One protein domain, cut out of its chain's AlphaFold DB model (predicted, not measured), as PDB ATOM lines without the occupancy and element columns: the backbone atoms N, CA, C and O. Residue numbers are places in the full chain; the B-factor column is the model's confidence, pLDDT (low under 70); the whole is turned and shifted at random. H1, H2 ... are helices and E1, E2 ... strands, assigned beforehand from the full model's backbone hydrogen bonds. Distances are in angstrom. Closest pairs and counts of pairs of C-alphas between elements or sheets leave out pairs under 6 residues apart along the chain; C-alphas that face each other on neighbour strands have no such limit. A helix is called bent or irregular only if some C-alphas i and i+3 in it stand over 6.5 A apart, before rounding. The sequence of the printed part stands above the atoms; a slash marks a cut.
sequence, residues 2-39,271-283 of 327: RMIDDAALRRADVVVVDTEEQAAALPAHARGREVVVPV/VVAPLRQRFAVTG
ATOM      1  N   ARG A   2      73.161  46.577  88.878       76.25
ATOM      2  CA  ARG A   2      72.685  46.531  87.473       76.25
ATOM      3  C   ARG A   2      71.432  47.366  87.153       76.25
ATOM      4  O   ARG A   2      71.366  47.927  86.073       76.25
ATOM      5  N   MET A   3      70.459  47.461  88.064       85.88
ATOM      6  CA  MET A   3      69.216  48.214  87.817       85.88
ATOM      7  C   MET A   3      69.438  49.733  87.714       85.88
ATOM      8  O   MET A   3      68.757  50.390  86.931       85.88
ATOM      9  N   ILE A   4      70.391  50.282  88.476       90.12
ATOM     10  CA  ILE A   4      70.714  51.716  88.447       90.12
ATOM     11  C   ILE A   4      71.468  52.043  87.157       90.12
ATOM     12  O   ILE A   4      71.072  52.963  86.448       90.12
ATOM     13  N   ASP A   5      72.484  51.246  86.816       88.56
ATOM     14  CA  ASP A   5      73.271  51.427  85.588       88.56
ATOM     15  C   ASP A   5      72.374  51.365  84.340       88.56
ATOM     16  O   ASP A   5      72.443  52.213  83.458       88.56
ATOM     17  N   ASP A   6      71.465  50.392  84.302       90.62
ATOM     18  CA  ASP A   6      70.513  50.183  83.211       90.62
ATOM     19  C   ASP A   6      69.463  51.314  83.120       90.62
ATOM     20  O   ASP A   6      69.108  51.768  82.030       90.62
ATOM     21  N   ALA A   7      69.000  51.845  84.259       91.94
ATOM     22  CA  ALA A   7      68.134  53.025  84.282       91.94
ATOM     23  C   ALA A   7      68.863  54.292  83.796       91.94
ATOM     24  O   ALA A   7      68.286  55.064  83.027       91.94
ATOM     25  N   ALA A   8      70.123  54.482  84.194       92.62
ATOM     26  CA  ALA A   8      70.952  55.596  83.744       92.62
ATOM     27  C   ALA A   8      71.203  55.527  82.229       92.62
ATOM     28  O   ALA A   8      70.967  56.506  81.522       92.62
ATOM     29  N   LEU A   9      71.575  54.354  81.705       93.88
ATOM     30  CA  LEU A   9      71.796  54.133  80.271       93.88
ATOM     31  C   LEU A   9      70.533  54.348  79.428       93.88
ATOM     32  O   LEU A   9      70.611  54.827  78.295       93.88
ATOM     33  N   ARG A  10      69.345  54.038  79.958       92.56
ATOM     34  CA  ARG A  10      68.086  54.373  79.276       92.56
ATOM     35  C   ARG A  10      67.875  55.878  79.146       92.56
ATOM     36  O   ARG A  10      67.392  56.315  78.106       92.56
ATOM     37  N   ARG A  11      68.229  56.654  80.171       93.12
ATOM     38  CA  ARG A  11      67.965  58.100  80.235       93.12
ATOM     39  C   ARG A  11      69.051  58.970  79.604       93.12
ATOM     40  O   ARG A  11      68.759  60.113  79.291       93.12
ATOM     41  N   ALA A  12      70.265  58.458  79.428       91.50
ATOM     42  CA  ALA A  12      71.391  59.243  78.935       91.50
ATOM     43  C   ALA A  12      71.260  59.618  77.446       91.50
ATOM     44  O   ALA A  12      71.090  58.747  76.596       91.50
ATOM     45  N   ASP A  13      71.431  60.895  77.106       90.44
ATOM     46  CA  ASP A  13      71.529  61.341  75.704       90.44
ATOM     47  C   ASP A  13      72.887  60.990  75.078       90.44
ATOM     48  O   ASP A  13      73.004  60.756  73.872       90.44
ATOM     49  N   VAL A  14      73.923  60.929  75.917       92.19
ATOM     50  CA  VAL A  14      75.298  60.585  75.552       92.19
ATOM     51  C   VAL A  14      75.868  59.638  76.603       92.19
ATOM     52  O   VAL A  14      75.742  59.888  77.800       92.19
ATOM     53  N   VAL A  15      76.524  58.566  76.157       93.81
ATOM     54  CA  VAL A  15      77.203  57.594  77.026       93.81
ATOM     55  C   VAL A  15      78.707  57.717  76.813       93.81
ATOM     56  O   VAL A  15      79.219  57.396  75.747       93.81
ATOM     57  N   VAL A  16      79.438  58.195  77.815       93.44
ATOM     58  CA  VAL A  16      80.899  58.322  77.717       93.44
ATOM     59  C   VAL A  16      81.554  57.039  78.219       93.44
ATOM     60  O   VAL A  16      81.222  56.558  79.302       93.44
ATOM     61  N   VAL A  17      82.472  56.486  77.432       91.62
ATOM     62  CA  VAL A  17      83.247  55.284  77.779       91.62
ATOM     63  C   VAL A  17      84.724  55.489  77.453       91.62
ATOM     64  O   VAL A  17      85.050  56.234  76.533       91.62
ATOM     65  N   ASP A  18      85.626  54.811  78.163       88.69
ATOM     66  CA  ASP A  18      87.072  55.024  78.003       88.69
ATOM     67  C   ASP A  18      87.666  54.256  76.811       88.69
ATOM     68  O   ASP A  18      88.697  54.637  76.256       88.69
ATOM     69  N   THR A  19      87.051  53.133  76.434       87.75
ATOM     70  CA  THR A  19      87.593  52.173  75.460       87.75
ATOM     71  C   THR A  19      86.525  51.663  74.497       87.75
ATOM     72  O   THR A  19      85.333  51.627  74.808       87.75
ATOM     73  N   GLU A  20      86.967  51.196  73.329       87.25
ATOM     74  CA  GLU A  20      86.099  50.522  72.357       87.25
ATOM     75  C   GLU A  20      85.501  49.218  72.911       87.25
ATOM     76  O   GLU A  20      84.358  48.892  72.607       87.25
ATOM     77  N   GLU A  21      86.211  48.484  73.775       87.31
ATOM     78  CA  GLU A  21      85.664  47.289  74.429       87.31
ATOM     79  C   GLU A  21      84.499  47.632  75.355       87.31
ATOM     80  O   GLU A  21      83.526  46.882  75.419       87.31
ATOM     81  N   GLN A  22      84.577  48.757  76.072       87.38
ATOM     82  CA  GLN A  22      83.463  49.234  76.891       87.38
ATOM     83  C   GLN A  22      82.290  49.684  76.017       87.38
ATOM     84  O   GLN A  22      81.155  49.350  76.348       87.38
ATOM     85  N   ALA A  23      82.550  50.365  74.894       90.62
ATOM     86  CA  ALA A  23      81.518  50.706  73.913       90.62
ATOM     87  C   ALA A  23      80.807  49.449  73.379       90.62
ATOM     88  O   ALA A  23      79.580  49.366  73.395       90.62
ATOM     89  N   ALA A  24      81.568  48.426  72.981       90.12
ATOM     90  CA  ALA A  24      81.027  47.168  72.469       90.12
ATOM     91  C   ALA A  24      80.240  46.373  73.530       90.12
ATOM     92  O   ALA A  24      79.282  45.667  73.203       90.12
ATOM     93  N   ALA A  25      80.622  46.511  74.803       89.38
ATOM     94  CA  ALA A  25      79.941  45.896  75.939       89.38
ATOM     95  C   ALA A  25      78.629  46.601  76.333       89.38
ATOM     96  O   ALA A  25      77.910  46.086  77.194       89.38
ATOM     97  N   LEU A  26      78.289  47.745  75.723       92.12
ATOM     98  CA  LEU A  26      77.027  48.425  75.998       92.12
ATOM     99  C   LEU A  26      75.821  47.571  75.567       92.12
ATOM    100  O   LEU A  26      75.848  46.923  74.506       92.12
ATOM    101  N   PRO A  27      74.732  47.588  76.360       92.56
ATOM    102  CA  PRO A  27      73.500  46.900  76.003       92.56
ATOM    103  C   PRO A  27      72.911  47.493  74.719       92.56
ATOM    104  O   PRO A  27      73.087  48.675  74.431       92.56
ATOM    105  N   ALA A  28      72.169  46.685  73.957       91.19
ATOM    106  CA  ALA A  28      71.664  47.068  72.634       91.19
ATOM    107  C   ALA A  28      70.887  48.396  72.632       91.19
ATOM    108  O   ALA A  28      71.041  49.189  71.710       91.19
ATOM    109  N   HIS A  29      70.117  48.672  73.689       90.88
ATOM    110  CA  HIS A  29      69.343  49.907  73.813       90.88
ATOM    111  C   HIS A  29      70.209  51.162  74.033       90.88
ATOM    112  O   HIS A  29      69.709  52.271  73.883       90.88
ATOM    113  N   ALA A  30      71.479  51.023  74.425       90.38
ATOM    114  CA  ALA A  30      72.408  52.130  74.663       90.38
ATOM    115  C   ALA A  30      73.345  52.427  73.481       90.38
ATOM    116  O   ALA A  30      74.002  53.463  73.493       90.38
ATOM    117  N   ARG A  31      73.376  51.561  72.461       90.12
ATOM    118  CA  ARG A  31      74.252  51.710  71.289       90.12
ATOM    119  C   ARG A  31      73.822  52.872  70.387       90.12
ATOM    120  O   ARG A  31      72.639  53.194  70.303       90.12
ATOM    121  N   GLY A  32      74.784  53.487  69.704       89.12
ATOM    122  CA  GLY A  32      74.617  54.695  68.891       89.12
ATOM    123  C   GLY A  32      74.638  56.013  69.681       89.12
ATOM    124  O   GLY A  32      74.564  57.086  69.079       89.12
ATOM    125  N   ARG A  33      74.736  55.956  71.017       90.69
ATOM    126  CA  ARG A  33      74.836  57.132  71.910       90.69
ATOM    127  C   ARG A  33      76.215  57.270  72.549       90.69
ATOM    128  O   ARG A  33      76.476  58.250  73.248       90.69
ATOM    129  N   GLU A  34      77.083  56.296  72.326       93.19
ATOM    130  CA  GLU A  34      78.412  56.242  72.895       93.19
ATOM    131  C   GLU A  34      79.374  57.248  72.268       93.19
ATOM    132  O   GLU A  34      79.388  57.479  71.059       93.19
ATOM    133  N   VAL A  35      80.222  57.821  73.114       93.75
ATOM    134  CA  VAL A  35      81.407  58.564  72.703       93.75
ATOM    135  C   VAL A  35      82.583  57.966  73.455       93.75
ATOM    136  O   VAL A  35      82.614  57.976  74.688       93.75
ATOM    137  N   VAL A  36      83.552  57.438  72.708       90.81
ATOM    138  CA  VAL A  36      84.795  56.935  73.292       90.81
ATOM    139  C   VAL A  36      85.690  58.129  73.613       90.81
ATOM    140  O   VAL A  36      86.136  58.847  72.717       90.81
ATOM    141  N   VAL A  37      85.930  58.349  74.901       91.75
ATOM    142  CA  VAL A  37      86.788  59.404  75.443       91.75
ATOM    143  C   VAL A  37      87.842  58.710  76.300       91.75
ATOM    144  O   VAL A  37      87.566  58.401  77.457       91.75
ATOM    145  N   PRO A  38      89.035  58.412  75.756       85.19
ATOM    146  CA  PRO A  38      90.061  57.716  76.519       85.19
ATOM    147  C   PRO A  38      90.486  58.549  77.723       85.19
ATOM    148  O   PRO A  38      90.484  59.774  77.677       85.19
ATOM    149  N   VAL A  39      90.919  57.899  78.797       90.69
ATOM    150  CA  VAL A  39      91.472  58.625  79.944       90.69
ATOM    151  C   VAL A  39      92.741  59.384  79.520       90.69
ATOM    152  O   VAL A  39      93.579  58.869  78.779       90.69
ATOM    153  N   VAL A 271      91.903  64.738  74.473       93.31
ATOM    154  CA  VAL A 271      91.021  63.690  74.995       93.31
ATOM    155  C   VAL A 271      89.553  64.094  74.912       93.31
ATOM    156  O   VAL A 271      88.726  63.309  74.465       93.31
ATOM    157  N   VAL A 272      89.217  65.333  75.282       92.81
ATOM    158  CA  VAL A 272      87.819  65.797  75.297       92.81
ATOM    159  C   VAL A 272      87.297  66.237  73.924       92.81
ATOM    160  O   VAL A 272      86.121  66.587  73.804       92.81
ATOM    161  N   ALA A 273      88.134  66.249  72.882       91.81
ATOM    162  CA  ALA A 273      87.747  66.739  71.560       91.81
ATOM    163  C   ALA A 273      86.533  65.999  70.952       91.81
ATOM    164  O   ALA A 273      85.620  66.694  70.495       91.81
ATOM    165  N   PRO A 274      86.429  64.651  71.006       90.44
ATOM    166  CA  PRO A 274      85.258  63.932  70.491       90.44
ATOM    167  C   PRO A 274      83.963  64.324  71.209       90.44
ATOM    168  O   PRO A 274      82.919  64.504  70.583       90.44
ATOM    169  N   LEU A 275      84.034  64.530  72.528       90.31
ATOM    170  CA  LEU A 275      82.883  64.943  73.327       90.31
ATOM    171  C   LEU A 275      82.436  66.370  72.981       90.31
ATOM    172  O   LEU A 275      81.244  66.625  72.812       90.31
ATOM    173  N   ARG A 276      83.386  67.297  72.795       89.94
ATOM    174  CA  ARG A 276      83.089  68.669  72.343       89.94
ATOM    175  C   ARG A 276      82.436  68.687  70.962       89.94
ATOM    176  O   ARG A 276      81.488  69.440  70.756       89.94
ATOM    177  N   GLN A 277      82.915  67.855  70.036       88.62
ATOM    178  CA  GLN A 277      82.319  67.711  68.706       88.62
ATOM    179  C   GLN A 277      80.887  67.177  68.792       88.62
ATOM    180  O   GLN A 277      79.995  67.734  68.152       88.62
ATOM    181  N   ARG A 278      80.640  66.159  69.628       86.44
ATOM    182  CA  ARG A 278      79.291  65.616  69.838       86.44
ATOM    183  C   ARG A 278      78.320  66.700  70.301       86.44
ATOM    184  O   ARG A 278      77.259  66.835  69.701       86.44
ATOM    185  N   PHE A 279      78.707  67.501  71.295       86.00
ATOM    186  CA  PHE A 279      77.851  68.566  71.822       86.00
ATOM    187  C   PHE A 279      77.606  69.710  70.837       86.00
ATOM    188  O   PHE A 279      76.500  70.253  70.817       86.00
ATOM    189  N   ALA A 280      78.588  70.039  69.993       83.00
ATOM    190  CA  ALA A 280      78.425  71.050  68.951       83.00
ATOM    191  C   ALA A 280      77.383  70.639  67.891       83.00
ATOM    192  O   ALA A 280      76.623  71.481  67.425       83.00
ATOM    193  N   VAL A 281      77.317  69.349  67.540       72.88
ATOM    194  CA  VAL A 281      76.378  68.824  66.531       72.88
ATOM    195  C   VAL A 281      74.956  68.670  67.079       72.88
ATOM    196  O   VAL A 281      73.994  68.886  66.351       72.88
ATOM    197  N   THR A 282      74.792  68.330  68.361       64.38
ATOM    198  CA  THR A 282      73.462  68.153  68.978       64.38
ATOM    199  C   THR A 282      72.738  69.458  69.326       64.38
ATOM    200  O   THR A 282      71.619  69.390  69.824       64.38
ATOM    201  N   GLY A 283      73.339  70.635  69.089       55.41
ATOM    202  CA  GLY A 283      72.692  71.928  69.348       55.41
ATOM    203  C   GLY A 283      72.186  72.072  70.785       55.41
ATOM    204  O   GLY A 283      71.115  72.636  71.004       55.41
TER     205      GLY A 283
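Overview. This is residues 2 to 39 and 271 to 283 of the 327 residues of a protein of Micromonospora sp. HM5-17 (UniProt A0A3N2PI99). A tiny sheet of two parallel strands, E1 and E2, lies in the middle, with H3 over one face and the short H2 over the other. H1 lies off to the side, beyond the beginning of E1; H1 and H3 mark the two ends of the longest axis, and no helix touches another. The printed part has 51 residues, with three named helices and two named strands in the order H1, E1, H2, E2, H3, and the class is mostly helix. The whole is compact, with a radius of gyration of the C-alphas of 11.2 A and spans of 30 by 24 by 16 A.

Along the chain. In the sheet, E1 is residues 15 to 17, 6.5 A from first to last C-alpha, and E2 is residues 34 to 36, 6.4 A; C-alpha 15 is at (77.203, 57.594, 77.026). H2, residues 20 to 24, measures 6.1 A. H1, residues 2 to 11, is the longest helix at 14.4 A and begins with C-alpha 2 at (72.685, 46.531, 87.473). H3, residues 273 to 281, measures 12.6 A and ends with C-alpha 281 at (76.378, 68.824, 66.531). None of the helices is bent or irregular.

Arrangement. E1 and E2 are parallel neighbours, with 27 degrees between their directions. C-alphas 15 and 34 face each other at 4.5 A; N 35 and O 15 are within hydrogen-bond range at 2.8 A, as are N 17 and O 35 at 3.1 A. E1, H2 and E2 form a strand-helix-strand unit, two parallel neighbour strands with a helix between them along the chain, and its crossover is right-handed. The closest C-alphas of H2 and E2 are those of Ala 23 and Glu 34, 6.4 A apart. Those of E2 and H3 are Val 35 and Leu 275, 6.6 A apart. H3 and E1 are apart, but only just, with a closest distance of 8.2 A. The closest C-alphas of H1 and E1 are those of Leu 9 and Val 15, 7.2 A apart, while H1 and E2 are apart. In H1, H2 and H3 every O i to N i+4 pair is within hydrogen-bond range.

Size, cuts and confidence. The two C-alphas farthest apart are those of Arg 2 and Ala 280, at 31.3 A. Residues 40 to 270 are not printed, and C-alphas 39 and 271 are 7.1 A apart across this cut, which lies in the link from E2 to H3. Of the links that are printed whole, H1 to E1 and E1 to H2 are tight, and H2 to E2, with 9 residues, is short. The mean pLDDT of the printed part is 88.5, and residues 282 to 283 are under 70.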